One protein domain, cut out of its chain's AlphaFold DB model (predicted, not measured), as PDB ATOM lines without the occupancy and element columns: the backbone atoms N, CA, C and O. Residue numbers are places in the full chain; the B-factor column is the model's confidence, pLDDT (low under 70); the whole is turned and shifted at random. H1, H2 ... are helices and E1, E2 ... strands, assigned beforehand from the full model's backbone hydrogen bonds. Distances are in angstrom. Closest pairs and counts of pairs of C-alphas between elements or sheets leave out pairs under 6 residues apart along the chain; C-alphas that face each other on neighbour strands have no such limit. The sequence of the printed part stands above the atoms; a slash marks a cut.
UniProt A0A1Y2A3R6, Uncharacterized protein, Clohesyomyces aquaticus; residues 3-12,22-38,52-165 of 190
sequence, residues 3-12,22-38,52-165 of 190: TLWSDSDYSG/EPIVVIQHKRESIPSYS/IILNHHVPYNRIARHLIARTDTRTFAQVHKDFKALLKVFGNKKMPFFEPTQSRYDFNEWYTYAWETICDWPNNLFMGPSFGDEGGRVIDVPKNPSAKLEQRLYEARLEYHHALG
ATOM      1  N   THR A   3     -56.788   8.108  -1.738       86.88
ATOM      2  CA  THR A   3     -56.603   7.448  -3.026       86.88
ATOM      3  C   THR A   3     -55.612   8.245  -3.840       86.88
ATOM      4  O   THR A   3     -55.800   9.440  -4.053       86.88
ATOM      5  N   LEU A   4     -54.569   7.577  -4.304       88.81
ATOM      6  CA  LEU A   4     -53.636   8.124  -5.267       88.81
ATOM      7  C   LEU A   4     -54.047   7.652  -6.657       88.81
ATOM      8  O   LEU A   4     -54.396   6.480  -6.822       88.81
ATOM      9  N   TRP A   5     -53.965   8.542  -7.634       88.44
ATOM     10  CA  TRP A   5     -54.312   8.271  -9.024       88.44
ATOM     11  C   TRP A   5     -53.121   8.562  -9.934       88.44
ATOM     12  O   TRP A   5     -52.361   9.497  -9.667       88.44
ATOM     13  N   SER A   6     -52.993   7.791 -11.007       88.06
ATOM     14  CA  SER A   6     -52.094   8.045 -12.141       88.06
ATOM     15  C   SER A   6     -52.889   8.119 -13.450       88.06
ATOM     16  O   SER A   6     -54.084   7.826 -13.485       88.06
ATOM     17  N   ASP A   7     -52.243   8.502 -14.552       84.00
ATOM     18  CA  ASP A   7     -52.906   8.621 -15.860       84.00
ATOM     19  C   ASP A   7     -53.549   7.307 -16.334       84.00
ATOM     20  O   ASP A   7     -54.609   7.319 -16.970       84.00
ATOM     21  N   SER A   8     -52.949   6.161 -15.988       82.62
ATOM     22  CA  SER A   8     -53.470   4.840 -16.364       82.62
ATOM     23  C   SER A   8     -54.814   4.511 -15.705       82.62
ATOM     24  O   SER A   8     -55.578   3.698 -16.235       82.62
ATOM     25  N   ASP A   9     -55.153   5.173 -14.594       80.56
ATOM     26  CA  ASP A   9     -56.449   5.019 -13.938       80.56
ATOM     27  C   ASP A   9     -57.581   5.715 -14.723       80.56
ATOM     28  O   ASP A   9     -58.745   5.328 -14.602       80.56
ATOM     29  N   TYR A  10     -57.253   6.707 -15.560       75.38
ATOM     30  CA  TYR A  10     -58.217   7.469 -16.364       75.38
ATOM     31  C   TYR A  10     -58.317   6.989 -17.814       75.38
ATOM     32  O   TYR A  10     -59.355   7.169 -18.453       75.38
ATOM     33  N   SER A  11     -57.260   6.379 -18.354       72.19
ATOM     34  CA  SER A  11     -57.190   6.004 -19.770       72.19
ATOM     35  C   SER A  11     -57.995   4.749 -20.131       72.19
ATOM     36  O   SER A  11     -58.206   4.481 -21.313       72.19
ATOM     37  N   GLY A  12     -58.421   3.945 -19.146       63.62
ATOM     38  CA  GLY A  12     -59.130   2.677 -19.375       63.62
ATOM     39  C   GLY A  12     -58.300   1.615 -20.114       63.62
ATOM     40  O   GLY A  12     -58.826   0.566 -20.488       63.62
ATOM     41  N   GLU A  22     -45.179   4.739 -12.277       89.06
ATOM     42  CA  GLU A  22     -46.082   5.783 -12.740       89.06
ATOM     43  C   GLU A  22     -46.085   6.975 -11.775       89.06
ATOM     44  O   GLU A  22     -46.084   6.781 -10.550       89.06
ATOM     45  N   PRO A  23     -46.097   8.208 -12.311       91.12
ATOM     46  CA  PRO A  23     -46.254   9.400 -11.502       91.12
ATOM     47  C   PRO A  23     -47.674   9.486 -10.937       91.12
ATOM     48  O   PRO A  23     -48.658   9.122 -11.584       91.12
ATOM     49  N   ILE A  24     -47.773  10.011  -9.720       89.69
ATOM     50  CA  ILE A  24     -49.041  10.392  -9.106       89.69
ATOM     51  C   ILE A  24     -49.480  11.719  -9.720       89.69
ATOM     52  O   ILE A  24     -48.722  12.688  -9.712       89.69
ATOM     53  N   VAL A  25     -50.711  11.757 -10.226       86.38
ATOM     54  CA  VAL A  25     -51.303  12.945 -10.865       86.38
ATOM     55  C   VAL A  25     -52.426  13.556 -10.034       86.38
ATOM     56  O   VAL A  25     -52.670  14.756 -10.114       86.38
ATOM     57  N   VAL A  26     -53.107  12.751  -9.211       86.44
ATOM     58  CA  VAL A  26     -54.136  13.239  -8.285       86.44
ATOM     59  C   VAL A  26     -54.020  12.522  -6.945       86.44
ATOM     60  O   VAL A  26     -53.959  11.294  -6.873       86.44
ATOM     61  N   ILE A  27     -54.070  13.299  -5.865       86.00
ATOM     62  CA  ILE A  27     -54.226  12.807  -4.497       86.00
ATOM     63  C   ILE A  27     -55.655  13.125  -4.072       86.00
ATOM     64  O   ILE A  27     -56.000  14.266  -3.778       86.00
ATOM     65  N   GLN A  28     -56.518  12.114  -4.039       83.69
ATOM     66  CA  GLN A  28     -57.857  12.269  -3.496       83.69
ATOM     67  C   GLN A  28     -57.835  11.975  -2.001       83.69
ATOM     68  O   GLN A  28     -57.921  10.825  -1.554       83.69
ATOM     69  N   HIS A  29     -57.793  13.041  -1.217       73.19
ATOM     70  CA  HIS A  29     -57.893  12.958   0.225       73.19
ATOM     71  C   HIS A  29     -59.329  13.258   0.677       73.19
ATOM     72  O   HIS A  29     -59.715  14.392   0.930       73.19
ATOM     73  N   LYS A  30     -60.158  12.216   0.827       59.81
ATOM     74  CA  LYS A  30     -61.568  12.365   1.252       59.81
ATOM     75  C   LYS A  30     -61.761  12.875   2.696       59.81
ATOM     76  O   LYS A  30     -62.887  12.849   3.181       59.81
ATOM     77  N   ARG A  31     -60.702  13.279   3.411       57.22
ATOM     78  CA  ARG A  31     -60.776  13.671   4.831       57.22
ATOM     79  C   ARG A  31     -60.293  15.099   5.127       57.22
ATOM     80  O   ARG A  31     -60.252  15.464   6.295       57.22
ATOM     81  N   GLU A  32     -60.000  15.924   4.117       50.28
ATOM     82  CA  GLU A  32     -59.580  17.335   4.300       50.28
ATOM     83  C   GLU A  32     -60.613  18.208   5.030       50.28
ATOM     84  O   GLU A  32     -60.260  19.233   5.603       50.28
ATOM     85  N   SER A  33     -61.882  17.794   5.038       45.16
ATOM     86  CA  SER A  33     -62.998  18.532   5.634       45.16
ATOM     87  C   SER A  33     -63.454  18.002   6.999       45.16
ATOM     88  O   SER A  33     -64.525  18.390   7.465       45.16
ATOM     89  N   ILE A  34     -62.716  17.074   7.622       47.72
ATOM     90  CA  ILE A  34     -63.100  16.469   8.906       47.72
ATOM     91  C   ILE A  34     -62.255  17.114  10.025       47.72
ATOM     92  O   ILE A  34     -61.028  17.016   9.954       47.72
ATOM     93  N   PRO A  35     -62.871  17.760  11.043       48.59
ATOM     94  CA  PRO A  35     -62.170  18.273  12.227       48.59
ATOM     95  C   PRO A  35     -61.266  17.200  12.831       48.59
ATOM     96  O   PRO A  35     -61.622  16.021  12.769       48.59
ATOM     97  N   SER A  36     -60.109  17.596  13.374       50.47
ATOM     98  CA  SER A  36     -59.012  16.704  13.778       50.47
ATOM     99  C   SER A  36     -59.506  15.483  14.563       50.47
ATOM    100  O   SER A  36     -59.767  15.546  15.759       50.47
ATOM    101  N   TYR A  37     -59.693  14.386  13.829       49.56
ATOM    102  CA  TYR A  37     -59.864  13.000  14.253       49.56
ATOM    103  C   TYR A  37     -60.264  12.778  15.719       49.56
ATOM    104  O   TYR A  37     -59.514  12.247  16.537       49.56
ATOM    105  N   SER A  38     -61.514  13.087  16.051       44.50
ATOM    106  CA  SER A  38     -62.093  12.569  17.280       44.50
ATOM    107  C   SER A  38     -62.120  11.029  17.229       44.50
ATOM    108  O   SER A  38     -62.943  10.453  16.518       44.50
ATOM    109  N   ILE A  52     -62.696  11.654  28.216       59.84
ATOM    110  CA  ILE A  52     -62.353  10.783  27.063       59.84
ATOM    111  C   ILE A  52     -62.311  11.515  25.704       59.84
ATOM    112  O   ILE A  52     -62.918  11.088  24.717       59.84
ATOM    113  N   ILE A  53     -61.565  12.618  25.638       66.31
ATOM    114  CA  ILE A  53     -61.170  13.236  24.364       66.31
ATOM    115  C   ILE A  53     -59.692  12.916  24.141       66.31
ATOM    116  O   ILE A  53     -58.867  13.203  25.008       66.31
ATOM    117  N   LEU A  54     -59.408  12.256  23.018       74.94
ATOM    118  CA  LEU A  54     -58.067  12.053  22.478       74.94
ATOM    119  C   LEU A  54     -57.750  13.266  21.602       74.94
ATOM    120  O   LEU A  54     -58.527  13.548  20.692       74.94
ATOM    121  N   ASN A  55     -56.650  13.951  21.888       78.69
ATOM    122  CA  ASN A  55     -56.169  15.100  21.127       78.69
ATOM    123  C   ASN A  55     -54.782  14.810  20.555       78.69
ATOM    124  O   ASN A  55     -54.031  13.984  21.089       78.69
ATOM    125  N   HIS A  56     -54.444  15.533  19.492       80.81
ATOM    126  CA  HIS A  56     -53.150  15.476  18.826       80.81
ATOM    127  C   HIS A  56     -52.376  16.742  19.144       80.81
ATOM    128  O   HIS A  56     -52.823  17.818  18.783       80.81
ATOM    129  N   HIS A  57     -51.199  16.629  19.753       81.38
ATOM    130  CA  HIS A  57     -50.356  17.797  19.995       81.38
ATOM    131  C   HIS A  57     -50.047  18.552  18.699       81.38
ATOM    132  O   HIS A  57     -50.287  19.752  18.602       81.38
ATOM    133  N   VAL A  58     -49.548  17.829  17.696       82.81
ATOM    134  CA  VAL A  58     -49.401  18.294  16.321       82.81
ATOM    135  C   VAL A  58     -50.644  17.852  15.542       82.81
ATOM    136  O   VAL A  58     -50.827  16.651  15.322       82.81
ATOM    137  N   PRO A  59     -51.493  18.791  15.096       78.69
ATOM    138  CA  PRO A  59     -52.739  18.459  14.421       78.69
ATOM    139  C   PRO A  59     -52.566  17.660  13.125       78.69
ATOM    140  O   PRO A  59     -51.653  17.899  12.327       78.69
ATOM    141  N   TYR A  60     -53.516  16.755  12.869       80.44
ATOM    142  CA  TYR A  60     -53.524  15.866  11.700       80.44
ATOM    143  C   TYR A  60     -53.401  16.623  10.369       80.44
ATOM    144  O   TYR A  60     -52.672  16.207   9.477       80.44
ATOM    145  N   ASN A  61     -54.094  17.753  10.224       75.06
ATOM    146  CA  ASN A  61     -54.053  18.589   9.020       75.06
ATOM    147  C   ASN A  61     -52.662  19.209   8.768       75.06
ATOM    148  O   ASN A  61     -52.272  19.325   7.607       75.06
ATOM    149  N   ARG A  62     -51.903  19.583   9.812       78.75
ATOM    150  CA  ARG A  62     -50.523  20.079   9.665       78.75
ATOM    151  C   ARG A  62     -49.636  18.974   9.106       78.75
ATOM    152  O   ARG A  62     -48.990  19.167   8.082       78.75
ATOM    153  N   ILE A  63     -49.682  17.792   9.716       81.94
ATOM    154  CA  ILE A  63     -48.919  16.623   9.261       81.94
ATOM    155  C   ILE A  63     -49.324  16.245   7.828       81.94
ATOM    156  O   ILE A  63     -48.460  16.114   6.962       81.94
ATOM    157  N   ALA A  64     -50.628  16.162   7.546       79.75
ATOM    158  CA  ALA A  64     -51.166  15.795   6.237       79.75
ATOM    159  C   ALA A  64     -50.649  16.694   5.106       79.75
ATOM    160  O   ALA A  64     -50.293  16.184   4.049       79.75
ATOM    161  N   ARG A  65     -50.529  18.012   5.320       78.50
ATOM    162  CA  ARG A  65     -49.966  18.929   4.309       78.50
ATOM    163  C   ARG A  65     -48.528  18.573   3.934       78.50
ATOM    164  O   ARG A  65     -48.203  18.537   2.750       78.50
ATOM    165  N   HIS A  66     -47.680  18.255   4.912       83.06
ATOM    166  CA  HIS A  66     -46.305  17.827   4.629       83.06
ATOM    167  C   HIS A  66     -46.261  16.472   3.926       83.06
ATOM    168  O   HIS A  66     -45.422  16.253   3.052       83.06
ATOM    169  N   LEU A  67     -47.167  15.559   4.278       86.06
ATOM    170  CA  LEU A  67     -47.246  14.267   3.605       86.06
ATOM    171  C   LEU A  67     -47.749  14.397   2.161       86.06
ATOM    172  O   LEU A  67     -47.234  13.691   1.293       86.06
ATOM    173  N   ILE A  68     -48.676  15.322   1.878       84.44
ATOM    174  CA  ILE A  68     -49.093  15.677   0.512       84.44
ATOM    175  C   ILE A  68     -47.891  16.194  -0.277       84.44
ATOM    176  O   ILE A  68     -47.607  15.649  -1.335       84.44
ATOM    177  N   ALA A  69     -47.124  17.150   0.256       82.31
ATOM    178  CA  ALA A  69     -45.933  17.679  -0.422       82.31
ATOM    179  C   ALA A  69     -44.863  16.603  -0.708       82.31
ATOM    180  O   ALA A  69     -44.128  16.684  -1.687       82.31
ATOM    181  N   ARG A  70     -44.782  15.560   0.129       84.75
ATOM    182  CA  ARG A  70     -43.896  14.399  -0.084       84.75
ATOM    183  C   ARG A  70     -44.450  13.366  -1.071       84.75
ATOM    184  O   ARG A  70     -43.726  12.456  -1.459       84.75
ATOM    185  N   THR A  71     -45.719  13.485  -1.441       88.69
ATOM    186  CA  THR A  71     -46.429  12.551  -2.326       88.69
ATOM    187  C   THR A  71     -46.632  13.140  -3.712       88.69
ATOM    188  O   THR A  71     -46.495  12.428  -4.705       88.69
ATOM    189  N   ASP A  72     -46.965  14.425  -3.775       81.81
ATOM    190  CA  ASP A  72     -47.275  15.117  -5.014       81.81
ATOM    191  C   ASP A  72     -46.097  15.043  -5.987       81.81
ATOM    192  O   ASP A  72     -44.932  15.111  -5.584       81.81
ATOM    193  N   THR A  73     -46.400  14.862  -7.270       80.62
ATOM    194  CA  THR A  73     -45.434  14.711  -8.375       80.62
ATOM    195  C   THR A  73     -44.449  13.533  -8.271       80.62
ATOM    196  O   THR A  73     -43.553  13.403  -9.105       80.62
ATOM    197  N   ARG A  74     -44.601  12.641  -7.280       90.50
ATOM    198  CA  ARG A  74     -43.736  11.465  -7.097       90.50
ATOM    199  C   ARG A  74     -44.318  10.211  -7.729       90.50
ATOM    200  O   ARG A  74     -45.519  10.105  -7.957       90.50
ATOM    201  N   THR A  75     -43.463   9.222  -7.959       92.94
ATOM    202  CA  THR A  75     -43.911   7.879  -8.344       92.94
ATOM    203  C   THR A  75     -44.360   7.073  -7.129       92.94
ATOM    204  O   THR A  75     -43.924   7.323  -5.999       92.94
ATOM    205  N   PHE A  76     -45.174   6.037  -7.337       91.44
ATOM    206  CA  PHE A  76     -45.570   5.126  -6.254       91.44
ATOM    207  C   PHE A  76     -44.377   4.486  -5.543       91.44
ATOM    208  O   PHE A  76     -44.387   4.353  -4.321       91.44
ATOM    209  N   ALA A  77     -43.321   4.134  -6.279       90.69
ATOM    210  CA  ALA A  77     -42.090   3.595  -5.714       90.69
ATOM    211  C   ALA A  77     -41.379   4.594  -4.790       90.69
ATOM    212  O   ALA A  77     -40.910   4.213  -3.715       90.69
ATOM    213  N   GLN A  78     -41.316   5.871  -5.180       92.19
ATOM    214  CA  GLN A  78     -40.735   6.923  -4.346       92.19
ATOM    215  C   GLN A  78     -41.575   7.158  -3.090       92.19
ATOM    216  O   GLN A  78     -41.028   7.167  -1.990       92.19
ATOM    217  N   VAL A  79     -42.899   7.256  -3.236       91.88
ATOM    218  CA  VAL A  79     -43.820   7.414  -2.101       91.88
ATOM    219  C   VAL A  79     -43.704   6.250  -1.125       91.88
ATOM    220  O   VAL A  79     -43.576   6.458   0.080       91.88
ATOM    221  N   HIS A  80     -43.672   5.020  -1.637       89.81
ATOM    222  CA  HIS A  80     -43.490   3.822  -0.828       89.81
ATOM    223  C   HIS A  80     -42.192   3.873  -0.014       89.81
ATOM    224  O   HIS A  80     -42.198   3.625   1.193       89.81
ATOM    225  N   LYS A  81     -41.078   4.232  -0.662       89.06
ATOM    226  CA  LYS A  81     -39.767   4.365  -0.015       89.06
ATOM    227  C   LYS A  81     -39.786   5.429   1.083       89.06
ATOM    228  O   LYS A  81     -39.337   5.154   2.198       89.06
ATOM    229  N   ASP A  82     -40.314   6.610   0.783       88.81
ATOM    230  CA  ASP A  82     -40.344   7.743   1.710       88.81
ATOM    231  C   ASP A  82     -41.195   7.428   2.941       88.81
ATOM    232  O   ASP A  82     -40.784   7.663   4.078       88.81
ATOM    233  N   PHE A  83     -42.354   6.809   2.737       88.94
ATOM    234  CA  PHE A  83     -43.255   6.468   3.829       88.94
ATOM    235  C   PHE A  83     -42.720   5.318   4.676       88.94
ATOM    236  O   PHE A  83     -42.861   5.362   5.893       88.94
ATOM    237  N   LYS A  84     -42.015   4.336   4.094       86.88
ATOM    238  CA  LYS A  84     -41.283   3.334   4.892       86.88
ATOM    239  C   LYS A  84     -40.230   3.978   5.792       86.88
ATOM    240  O   LYS A  84     -40.057   3.535   6.928       86.88
ATOM    241  N   ALA A  85     -39.542   5.017   5.315       85.50
ATOM    242  CA  ALA A  85     -38.591   5.757   6.138       85.50
ATOM    243  C   ALA A  85     -39.297   6.491   7.289       85.50
ATOM    244  O   ALA A  85     -38.872   6.357   8.435       85.50
ATOM    245  N   LEU A  86     -40.410   7.181   7.013       87.06
ATOM    246  CA  LEU A  86     -41.203   7.869   8.041       87.06
ATOM    247  C   LEU A  86     -41.775   6.894   9.078       87.06
ATOM    248  O   LEU A  86     -41.616   7.105  10.277       87.06
ATOM    249  N   LEU A  87     -42.359   5.778   8.642       84.94
ATOM    250  CA  LEU A  87     -42.907   4.743   9.526       84.94
ATOM    251  C   LEU A  87     -41.859   4.156  10.477       84.94
ATOM    252  O   LEU A  87     -42.177   3.810  11.615       84.94
ATOM    253  N   LYS A  88     -40.598   4.065  10.035       83.50
ATOM    254  CA  LYS A  88     -39.483   3.633  10.885       83.50
ATOM    255  C   LYS A  88     -39.176   4.651  11.985       83.50
ATOM    256  O   LYS A  88     -38.847   4.236  13.093       83.50
ATOM    257  N   VAL A  89     -39.281   5.947  11.687       82.06
ATOM    258  CA  VAL A  89     -39.053   7.025  12.663       82.06
ATOM    259  C   VAL A  89     -40.182   7.071  13.689       82.06
ATOM    260  O   VAL A  89     -39.909   7.040  14.883       82.06
ATOM    261  N   PHE A  90     -41.437   7.018  13.242       78.88
ATOM    262  CA  PHE A  90     -42.613   7.050  14.123       78.88
ATOM    263  C   PHE A  90     -42.886   5.717  14.854       78.88
ATOM    264  O   PHE A  90     -43.884   5.566  15.561       78.88
ATOM    265  N   GLY A  91     -41.976   4.742  14.722       60.56
ATOM    266  CA  GLY A  91     -41.802   3.629  15.659       60.56
ATOM    267  C   GLY A  91     -42.936   2.608  15.729       60.56
ATOM    268  O   GLY A  91     -42.909   1.730  16.599       60.56
ATOM    269  N   ASN A  92     -43.927   2.662  14.836       58.00
ATOM    270  CA  ASN A  92     -45.078   1.777  14.954       58.00
ATOM    271  C   ASN A  92     -44.734   0.359  14.458       58.00
ATOM    272  O   ASN A  92     -44.872   0.013  13.286       58.00
ATOM    273  N   LYS A  93     -44.315  -0.502  15.396       51.53
ATOM    274  CA  LYS A  93     -44.040  -1.946  15.214       51.53
ATOM    275  C   LYS A  93     -45.270  -2.780  14.802       51.53
ATOM    276  O   LYS A  93     -45.186  -4.004  14.769       51.53
ATOM    277  N   LYS A  94     -46.419  -2.145  14.548       50.66
ATOM    278  CA  LYS A  94     -47.704  -2.786  14.232       50.66
ATOM    279  C   LYS A  94     -48.136  -2.649  12.777       50.66
ATOM    280  O   LYS A  94     -49.266  -3.007  12.468       50.66
ATOM    281  N   MET A  95     -47.275  -2.159  11.889       54.72
ATOM    282  CA  MET A  95     -47.536  -2.287  10.459       54.72
ATOM    283  C   MET A  95     -47.624  -3.784  10.125       54.72
ATOM    284  O   MET A  95     -46.611  -4.477  10.275       54.72
ATOM    285  N   PRO A  96     -48.785  -4.323   9.701       50.44
ATOM    286  CA  PRO A  96     -48.768  -5.608   9.027       50.44
ATOM    287  C   PRO A  96     -47.781  -5.471   7.866       50.44
ATOM    288  O   PRO A  96     -47.802  -4.475   7.143       50.44
ATOM    289  N   PHE A  97     -46.870  -6.435   7.743       55.28
ATOM    290  CA  PHE A  97     -45.881  -6.547   6.666       55.28
ATOM    291  C   PHE A  97     -46.587  -6.859   5.331       55.28
ATOM    292  O   PHE A  97     -46.320  -7.857   4.671       55.28
ATOM    293  N   PHE A  98     -47.566  -6.041   4.962       61.78
ATOM    294  CA  PHE A  98     -48.188  -6.077   3.663       61.78
ATOM    295  C   PHE A  98     -47.358  -5.178   2.750       61.78
ATOM    296  O   PHE A  98     -47.329  -3.959   2.921       61.78
ATOM    297  N   GLU A  99     -46.619  -5.792   1.829       69.50
ATOM    298  CA  GLU A  99     -45.926  -5.062   0.775       69.50
ATOM    299  C   GLU A  99     -46.954  -4.721  -0.317       69.50
ATOM    300  O   GLU A  99     -47.535  -5.633  -0.912       69.50
ATOM    301  N   PRO A 100     -47.186  -3.430  -0.614       67.94
ATOM    302  CA  PRO A 100     -48.238  -2.978  -1.524       67.94
ATOM    303  C   PRO A 100     -47.953  -3.250  -3.007       67.94
ATOM    304  O   PRO A 100     -48.551  -2.637  -3.887       67.94
ATOM    305  N   THR A 101     -47.030  -4.160  -3.320       64.94
ATOM    306  CA  THR A 101     -46.597  -4.448  -4.692       64.94
ATOM    307  C   THR A 101     -47.590  -5.313  -5.466       64.94
ATOM    308  O   THR A 101     -47.378  -5.556  -6.650       64.94
ATOM    309  N   GLN A 102     -48.648  -5.808  -4.819       69.44
ATOM    310  CA  GLN A 102     -49.603  -6.736  -5.429       69.44
ATOM    311  C   GLN A 102     -50.627  -6.022  -6.318       69.44
ATOM    312  O   GLN A 102     -50.930  -6.512  -7.406       69.44
ATOM    313  N   SER A 103     -51.127  -4.850  -5.911       79.88
ATOM    314  CA  SER A 103     -52.042  -4.055  -6.733       79.88
ATOM    315  C   SER A 103     -52.131  -2.583  -6.306       79.88
ATOM    316  O   SER A 103     -51.835  -2.219  -5.171       79.88
ATOM    317  N   ARG A 104     -52.632  -1.730  -7.216       81.62
ATOM    318  CA  ARG A 104     -52.980  -0.318  -6.939       81.62
ATOM    319  C   ARG A 104     -53.964  -0.157  -5.780       81.62
ATOM    320  O   ARG A 104     -53.873   0.803  -5.021       81.62
ATOM    321  N   TYR A 105     -54.925  -1.074  -5.672       82.56
ATOM    322  CA  TYR A 105     -55.926  -1.047  -4.612       82.56
ATOM    323  C   TYR A 105     -55.251  -1.260  -3.259       82.56
ATOM    324  O   TYR A 105     -55.384  -0.421  -2.366       82.56
ATOM    325  N   ASP A 106     -54.425  -2.301  -3.163       84.12
ATOM    326  CA  ASP A 106     -53.732  -2.604  -1.916       84.12
ATOM    327  C   ASP A 106     -52.689  -1.531  -1.562       84.12
ATOM    328  O   ASP A 106     -52.449  -1.260  -0.386       84.12
ATOM    329  N   PHE A 107     -52.109  -0.859  -2.565       88.19
ATOM    330  CA  PHE A 107     -51.268   0.315  -2.336       88.19
ATOM    331  C   PHE A 107     -52.029   1.464  -1.687       88.19
ATOM    332  O   PHE A 107     -51.526   2.062  -0.742       88.19
ATOM    333  N   ASN A 108     -53.230   1.784  -2.164       87.75
ATOM    334  CA  ASN A 108     -54.035   2.862  -1.589       87.75
ATOM    335  C   ASN A 108     -54.514   2.529  -0.164       87.75
ATOM    336  O   ASN A 108     -54.559   3.419   0.693       87.75
ATOM    337  N   GLU A 109     -54.814   1.257   0.122       84.50
ATOM    338  CA  GLU A 109     -55.075   0.806   1.492       84.50
ATOM    339  C   GLU A 109     -53.833   0.973   2.373       84.50
ATOM    340  O   GLU A 109     -53.896   1.655   3.398       84.50
ATOM    341  N   TRP A 110     -52.690   0.431   1.944       87.88
ATOM    342  CA  TRP A 110     -51.414   0.569   2.646       87.88
ATOM    343  C   TRP A 110     -51.047   2.036   2.896       87.88
ATOM    344  O   TRP A 110     -50.695   2.402   4.014       87.88
ATOM    345  N   TYR A 111     -51.184   2.892   1.883       88.19
ATOM    346  CA  TYR A 111     -50.879   4.318   1.962       88.19
ATOM    347  C   TYR A 111     -51.801   5.037   2.953       88.19
ATOM    348  O   TYR A 111     -51.333   5.848   3.751       88.19
ATOM    349  N   THR A 112     -53.093   4.684   2.972       85.56
ATOM    350  CA  THR A 112     -54.046   5.183   3.976       85.56
ATOM    351  C   THR A 112     -53.600   4.809   5.389       85.56
ATOM    352  O   THR A 112     -53.530   5.683   6.253       85.56
ATOM    353  N   TYR A 113     -53.253   3.541   5.625       81.94
ATOM    354  CA  TYR A 113     -52.779   3.086   6.934       81.94
ATOM    355  C   TYR A 113     -51.445   3.720   7.333       81.94
ATOM    356  O   TYR A 113     -51.242   4.035   8.507       81.94
ATOM    357  N   ALA A 114     -50.540   3.925   6.375       85.25
ATOM    358  CA  ALA A 114     -49.263   4.576   6.614       85.25
ATOM    359  C   ALA A 114     -49.459   6.035   7.049       85.25
ATOM    360  O   ALA A 114     -48.856   6.452   8.033       85.25
ATOM    361  N   TRP A 115     -50.352   6.785   6.392       86.88
ATOM    362  CA  TRP A 115     -50.747   8.131   6.834       86.88
ATOM    363  C   TRP A 115     -51.316   8.141   8.239       86.88
ATOM    364  O   TRP A 115     -50.840   8.893   9.083       86.88
ATOM    365  N   GLU A 116     -52.318   7.302   8.498       81.19
ATOM    366  CA  GLU A 116     -52.962   7.232   9.811       81.19
ATOM    367  C   GLU A 116     -51.931   6.895  10.895       81.19
ATOM    368  O   GLU A 116     -51.894   7.545  11.933       81.19
ATOM    369  N   THR A 117     -51.002   5.983  10.608       81.56
ATOM    370  CA  THR A 117     -49.900   5.636  11.511       81.56
ATOM    371  C   THR A 117     -48.929   6.790  11.757       81.56
ATOM    372  O   THR A 117     -48.497   6.981  12.892       81.56
ATOM    373  N   ILE A 118     -48.557   7.528  10.708       85.56
ATOM    374  CA  ILE A 118     -47.650   8.677  10.812       85.56
ATOM    375  C   ILE A 118     -48.312   9.819  11.579       85.56
ATOM    376  O   ILE A 118     -47.609  10.529  12.277       85.56
ATOM    377  N   CYS A 119     -49.628  10.007  11.479       83.00
ATOM    378  CA  CYS A 119     -50.330  11.054  12.222       83.00
ATOM    379  C   CYS A 119     -50.629  10.669  13.682       83.00
ATOM    380  O   CYS A 119     -50.537  11.516  14.573       83.00
ATOM    381  N   ASP A 120     -50.950   9.397  13.932       81.06
ATOM    382  CA  ASP A 120     -51.355   8.867  15.241       81.06
ATOM    383  C   ASP A 120     -50.182   8.206  15.986       81.06
ATOM    384  O   ASP A 120     -50.361   7.222  16.716       81.06
ATOM    385  N   TRP A 121     -48.955   8.704  15.797       82.88
ATOM    386  CA  TRP A 121     -47.815   8.126  16.502       82.88
ATOM    387  C   TRP A 121     -47.957   8.342  18.015       82.88
ATOM    388  O   TRP A 121     -48.483   9.368  18.460       82.88
ATOM    389  N   PRO A 122     -47.479   7.395  18.841       79.50
ATOM    390  CA  PRO A 122     -47.826   7.369  20.260       79.50
ATOM    391  C   PRO A 122     -47.454   8.638  21.043       79.50
ATOM    392  O   PRO A 122     -48.140   8.984  22.003       79.50
ATOM    393  N   ASN A 123     -46.389   9.343  20.653       80.19
ATOM    394  CA  ASN A 123     -45.944  10.560  21.335       80.19
ATOM    395  C   ASN A 123     -46.772  11.801  20.962       80.19
ATOM    396  O   ASN A 123     -46.864  12.714  21.776       80.19
ATOM    397  N   ASN A 124     -47.451  11.809  19.811       84.94
ATOM    398  CA  ASN A 124     -48.321  12.918  19.401       84.94
ATOM    399  C   ASN A 124     -49.665  12.960  20.131       84.94
ATOM    400  O   ASN A 124     -50.374  13.959  20.075       84.94
ATOM    401  N   LEU A 125     -50.058  11.860  20.765       82.00
ATOM    402  CA  LEU A 125     -51.400  11.689  21.305       82.00
ATOM    403  C   LEU A 125     -51.442  11.981  22.802       82.00
ATOM    404  O   LEU A 125     -50.629  11.459  23.563       82.00
ATOM    405  N   PHE A 126     -52.445  12.725  23.255       80.00
ATOM    406  CA  PHE A 126     -52.738  12.869  24.681       80.00
ATOM    407  C   PHE A 126     -54.242  12.894  24.948       80.00
ATOM    408  O   PHE A 126     -55.057  13.051  24.044       80.00
ATOM    409  N   MET A 127     -54.630  12.727  26.210       78.06
ATOM    410  CA  MET A 127     -56.024  12.784  26.646       78.06
ATOM    411  C   MET A 127     -56.262  13.913  27.638       78.06
ATOM    412  O   MET A 127     -55.398  14.246  28.449       78.06
ATOM    413  N   GLY A 128     -57.477  14.452  27.595       76.94
ATOM    414  CA  GLY A 128     -57.918  15.527  28.478       76.94
ATOM    415  C   GLY A 128     -58.161  16.831  27.722       76.94
ATOM    416  O   GLY A 128     -58.018  16.876  26.506       76.94
ATOM    417  N   PRO A 129     -58.588  17.892  28.414       76.44
ATOM    418  CA  PRO A 129     -58.883  19.164  27.769       76.44
ATOM    419  C   PRO A 129     -57.607  19.830  27.231       76.44
ATOM    420  O   PRO A 129     -56.581  19.844  27.917       76.44
ATOM    421  N   SER A 130     -57.695  20.442  26.050       78.12
ATOM    422  CA  SER A 130     -56.632  21.252  25.443       78.12
ATOM    423  C   SER A 130     -57.068  22.700  25.207       78.12
ATOM    424  O   SER A 130     -58.259  23.028  25.213       78.12
ATOM    425  N   PHE A 131     -56.088  23.584  25.061       75.31
ATOM    426  CA  PHE A 131     -56.217  24.828  24.319       75.31
ATOM    427  C   PHE A 131     -55.838  24.518  22.870       75.31
ATOM    428  O   PHE A 131     -54.732  24.046  22.621       75.31
ATOM    429  N   GLY A 132     -56.770  24.735  21.950       69.25
ATOM    430  CA  GLY A 132     -56.617  24.478  20.523       69.25
ATOM    431  C   GLY A 132     -57.679  25.249  19.747       69.25
ATOM    432  O   GLY A 132     -58.604  25.809  20.342       69.25
ATOM    433  N   ASP A 133     -57.543  25.311  18.423       66.62
ATOM    434  CA  ASP A 133     -58.485  26.036  17.564       66.62
ATOM    435  C   ASP A 133     -59.581  25.142  16.961       66.62
ATOM    436  O   ASP A 133     -60.367  25.630  16.148       66.62
ATOM    437  N   GLU A 134     -59.597  23.846  17.307       61.81
ATOM    438  CA  GLU A 134     -60.475  22.768  16.800       61.81
ATOM    439  C   GLU A 134     -60.442  22.548  15.268       61.81
ATOM    440  O   GLU A 134     -60.849  21.499  14.765       61.81
ATOM    441  N   GLY A 135     -59.905  23.504  14.507       61.00
ATOM    442  CA  GLY A 135     -59.640  23.432  13.073       61.00
ATOM    443  C   GLY A 135     -58.274  22.833  12.732       61.00
ATOM    444  O   GLY A 135     -57.915  22.770  11.555       61.00
ATOM    445  N   GLY A 136     -57.499  22.436  13.746       64.31
ATOM    446  CA  GLY A 136     -56.145  21.902  13.620       64.31
ATOM    447  C   GLY A 136     -55.130  22.917  13.090       64.31
ATOM    448  O   GLY A 136     -54.053  22.555  12.627       64.31
ATOM    449  N   ARG A 137     -55.450  24.212  13.045       66.69
ATOM    450  CA  ARG A 137     -54.484  25.213  12.564       66.69
ATOM    451  C   ARG A 137     -53.462  25.530  13.642       66.69
ATOM    452  O   ARG A 137     -52.356  25.927  13.288       66.69
ATOM    453  N   VAL A 138     -53.797  25.320  14.912       70.00
ATOM    454  CA  VAL A 138     -52.939  25.600  16.070       70.00
ATOM    455  C   VAL A 138     -52.599  24.302  16.801       70.00
ATOM    456  O   VAL A 138     -53.399  23.373  16.813       70.00
ATOM    457  N   ILE A 139     -51.396  24.240  17.373       77.19
ATOM    458  CA  ILE A 139     -50.933  23.137  18.226       77.19
ATOM    459  C   ILE A 139     -51.884  22.984  19.418       77.19
ATOM    460  O   ILE A 139     -52.199  23.969  20.083       77.19
ATOM    461  N   ASP A 140     -52.297  21.755  19.728       76.69
ATOM    462  CA  ASP A 140     -53.072  21.499  20.938       76.69
ATOM    463  C   ASP A 140     -52.152  21.446  22.165       76.69
ATOM    464  O   ASP A 140     -51.206  20.649  22.244       76.69
ATOM    465  N   VAL A 141     -52.463  22.274  23.165       79.25
ATOM    466  CA  VAL A 141     -51.737  22.343  24.440       79.25
ATOM    467  C   VAL A 141     -52.626  21.822  25.573       79.25
ATOM    468  O   VAL A 141     -53.707  22.367  25.790       79.25
ATOM    469  N   PRO A 142     -52.218  20.794  26.338       80.06
ATOM    470  CA  PRO A 142     -53.010  20.294  27.463       80.06
ATOM    471  C   PRO A 142     -53.246  21.380  28.523       80.06
ATOM    472  O   PRO A 142     -52.302  22.051  28.932       80.06
ATOM    473  N   LYS A 143     -54.479  21.522  29.034       80.00
ATOM    474  CA  LYS A 143     -54.785  22.537  30.066       80.00
ATOM    475  C   LYS A 143     -54.139  22.240  31.422       80.00
ATOM    476  O   LYS A 143     -53.829  23.162  32.161       80.00
ATOM    477  N   ASN A 144     -53.963  20.960  31.743       77.81
ATOM    478  CA  ASN A 144     -53.385  20.491  33.004       77.81
ATOM    479  C   ASN A 144     -52.271  19.474  32.707       77.81
ATOM    480  O   ASN A 144     -52.501  18.264  32.823       77.81
ATOM    481  N   PRO A 145     -51.091  19.923  32.245       79.75
ATOM    482  CA  PRO A 145     -50.017  19.012  31.894       79.75
ATOM    483  C   PRO A 145     -49.386  18.397  33.149       79.75
ATOM    484  O   PRO A 145     -49.254  19.028  34.193       79.75
ATOM    485  N   SER A 146     -48.992  17.129  33.041       81.94
ATOM    486  CA  SER A 146     -48.084  16.497  34.002       81.94
ATOM    487  C   SER A 146     -46.663  16.540  33.449       81.94
ATOM    488  O   SER A 146     -46.497  16.538  32.232       81.94
ATOM    489  N   ALA A 147     -45.641  16.458  34.302       81.94
ATOM    490  CA  ALA A 147     -44.243  16.389  33.855       81.94
ATOM    491  C   ALA A 147     -43.999  15.281  32.804       81.94
ATOM    492  O   ALA A 147     -43.256  15.468  31.844       81.94
ATOM    493  N   LYS A 148     -44.683  14.134  32.938       81.88
ATOM    494  CA  LYS A 148     -44.624  13.043  31.953       81.88
ATOM    495  C   LYS A 148     -45.229  13.443  30.604       81.88
ATOM    496  O   LYS A 148     -44.727  13.031  29.562       81.88
ATOM    497  N   LEU A 149     -46.326  14.199  30.624       80.50
ATOM    498  CA  LEU A 149     -46.956  14.695  29.406       80.50
ATOM    499  C   LEU A 149     -46.066  15.749  28.739       80.50
ATOM    500  O   LEU A 149     -45.810  15.629  27.551       80.50
ATOM    501  N   GLU A 150     -45.517  16.699  29.495       81.88
ATOM    502  CA  GLU A 150     -44.596  17.719  28.966       81.88
ATOM    503  C   GLU A 150     -43.380  17.103  28.271       81.88
ATOM    504  O   GLU A 150     -43.037  17.504  27.160       81.88
ATOM    505  N   GLN A 151     -42.777  16.074  28.876       82.31
ATOM    506  CA  GLN A 151     -41.673  15.347  28.256       82.31
ATOM    507  C   GLN A 151     -42.081  14.719  26.913       82.31
ATOM    508  O   GLN A 151     -41.364  14.861  25.925       82.31
ATOM    509  N   ARG A 152     -43.251  14.070  26.846       80.12
ATOM    510  CA  ARG A 152     -43.754  13.467  25.599       80.12
ATOM    511  C   ARG A 152     -44.054  14.509  24.526       80.12
ATOM    512  O   ARG A 152     -43.773  14.259  23.360       80.12
ATOM    513  N   LEU A 153     -44.590  15.673  24.902       80.62
ATOM    514  CA  LEU A 153     -44.819  16.778  23.965       80.62
ATOM    515  C   LEU A 153     -43.502  17.283  23.368       80.62
ATOM    516  O   LEU A 153     -43.415  17.513  22.163       80.62
ATOM    517  N   TYR A 154     -42.469  17.421  24.198       81.00
ATOM    518  CA  TYR A 154     -41.134  17.797  23.741       81.00
ATOM    519  C   TYR A 154     -40.549  16.761  22.769       81.00
ATOM    520  O   TYR A 154     -40.089  17.123  21.686       81.00
ATOM    521  N   GLU A 155     -40.633  15.472  23.110       82.00
ATOM    522  CA  GLU A 155     -40.204  14.371  22.236       82.00
ATOM    523  C   GLU A 155     -40.976  14.369  20.904       82.00
ATOM    524  O   GLU A 155     -40.367  14.269  19.840       82.00
ATOM    525  N   ALA A 156     -42.297  14.578  20.938       83.12
ATOM    526  CA  ALA A 156     -43.135  14.648  19.741       83.12
ATOM    527  C   ALA A 156     -42.741  15.801  18.805       83.12
ATOM    528  O   ALA A 156     -42.709  15.613  17.588       83.12
ATOM    529  N   ARG A 157     -42.400  16.977  19.352       81.12
ATOM    530  CA  ARG A 157     -41.897  18.111  18.556       81.12
ATOM    531  C   ARG A 157     -40.578  17.762  17.877       81.12
ATOM    532  O   ARG A 157     -40.449  17.956  16.671       81.12
ATOM    533  N   LEU A 158     -39.618  17.212  18.620       81.31
ATOM    534  CA  LEU A 158     -38.329  16.805  18.053       81.31
ATOM    535  C   LEU A 158     -38.498  15.775  16.929       81.31
ATOM    536  O   LEU A 158     -37.890  15.921  15.868       81.31
ATOM    537  N   GLU A 159     -39.344  14.764  17.141       83.12
ATOM    538  CA  GLU A 159     -39.658  13.747  16.133       83.12
ATOM    539  C   GLU A 159     -40.293  14.364  14.880       83.12
ATOM    540  O   GLU A 159     -39.848  14.074  13.769       83.12
ATOM    541  N   TYR A 160     -41.279  15.254  15.044       83.75
ATOM    542  CA  TYR A 160     -41.931  15.963  13.939       83.75
ATOM    543  C   TYR A 160     -40.932  16.790  13.113       83.75
ATOM    544  O   TYR A 160     -40.861  16.617  11.892       83.75
ATOM    545  N   HIS A 161     -40.107  17.621  13.763       80.19
ATOM    546  CA  HIS A 161     -39.116  18.464  13.084       80.19
ATOM    547  C   HIS A 161     -38.071  17.639  12.339       80.19
ATOM    548  O   HIS A 161     -37.823  17.868  11.154       80.19
ATOM    549  N   HIS A 162     -37.498  16.639  13.007       80.25
ATOM    550  CA  HIS A 162     -36.453  15.808  12.424       80.25
ATOM    551  C   HIS A 162     -36.975  14.934  11.272       80.25
ATOM    552  O   HIS A 162     -36.307  14.799  10.248       80.25
ATOM    553  N   ALA A 163     -38.162  14.333  11.410       82.75
ATOM    554  CA  ALA A 163     -38.696  13.402  10.416       82.75
ATOM    555  C   ALA A 163     -39.266  14.109   9.182       82.75
ATOM    556  O   ALA A 163     -39.041  13.672   8.049       82.75
ATOM    557  N   LEU A 164     -40.025  15.189   9.395       82.00
ATOM    558  CA  LEU A 164     -40.705  15.893   8.311       82.00
ATOM    559  C   LEU A 164     -39.885  17.051   7.739       82.00
ATOM    560  O   LEU A 164     -40.234  17.514   6.653       82.00
ATOM    561  N   GLY A 165     -38.747  17.397   8.352       71.12
ATOM    562  CA  GLY A 165     -37.831  18.431   7.861       71.12
ATOM    563  C   GLY A 165     -38.382  19.841   8.060       71.12
ATOM    564  O   GLY A 165     -38.168  20.704   7.219       71.12
TER     565      GLY A 165
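What this domain is: This is residues 3 to 12, 22 to 38 and 52 to 165 of the 190 residues of an uncharacterized protein of Clohesyomyces aquaticus (UniProt A0A1Y2A3R6). What shape do these atoms make? An elongated model, with H3 and H4 side by side and H2 meeting the last part of H4 at a steep tilt. A two-strand ribbon lies toward each end, E1 with E2 and E3 with E4, and H5 runs from the second end back to H3. What is it built of? The printed part has 141 residues, with named elements in the order E1 H1 E2 E3 H2 H3 H4 E4 H5, mostly helix, both sheets antiparallel. It is compact, with a radius of gyration of the C-alphas of 16.3 A and spans of 55 by 29 by 27 A.

How they stand to each other: Which strands pair? E1, residues 3 to 5, and E2, residues 26 to 29, are antiparallel, with N 3 and O 28 2.9 A apart. E3, residues 54 to 56, and E4, residues 125 to 127, are antiparallel, with N 55 and O 126 2.8 A apart. How do the helices meet? With its residues 111 to 118 alone, H4, residues 104 to 119, touches H3, residues 76 to 89, at a shallow tilt of 29 degrees, the same way; the closest C-alphas, of Leu 87 and Ile 118, are 6.3 A apart. H2, residues 60 to 69, touches residues 115 to 119 of H4 alone at a steep tilt of 50 degrees, opposite ways; the closest C-alphas, of Tyr 60 and Cys 119, are 5.8 A apart. Residues 159 to 163 of H5, residues 147 to 164, only just touch residues 86 to 89 of H3, with 3 pairs of C-alphas within 8 A, the closest those of Leu 86 and Ala 163, 6.5 A. What of the helix backbones? Every O i to N i+4 pair is within hydrogen-bond range in H3, H4, H5 and H1, residues 7 to 11, which touches no helix; in H2 it is 5 of 6.

Where its parts are: Where are the anchors? E1 begins at C-alpha 3 (-56.603, 7.448, -3.026) and H5 ends at C-alpha 164 (-40.705, 15.893, 8.311). How long are the longer helices? From first to last C-alpha H3 measures 20.1 A, H4 22.4 A and H5 25.8 A.

The domain as a whole: Where is the printed part cut? Residues 13 to 21 and 39 to 51 are not printed, with C-alpha gaps of 15.0 A and 9.9 A. Which links are long, and where is confidence low? H3 to H4 and E4 to H5 are long links; pLDDT is under 70 at residue 12 and residues 30 to 38, 52 to 53, 91 to 102 and 132 to 137.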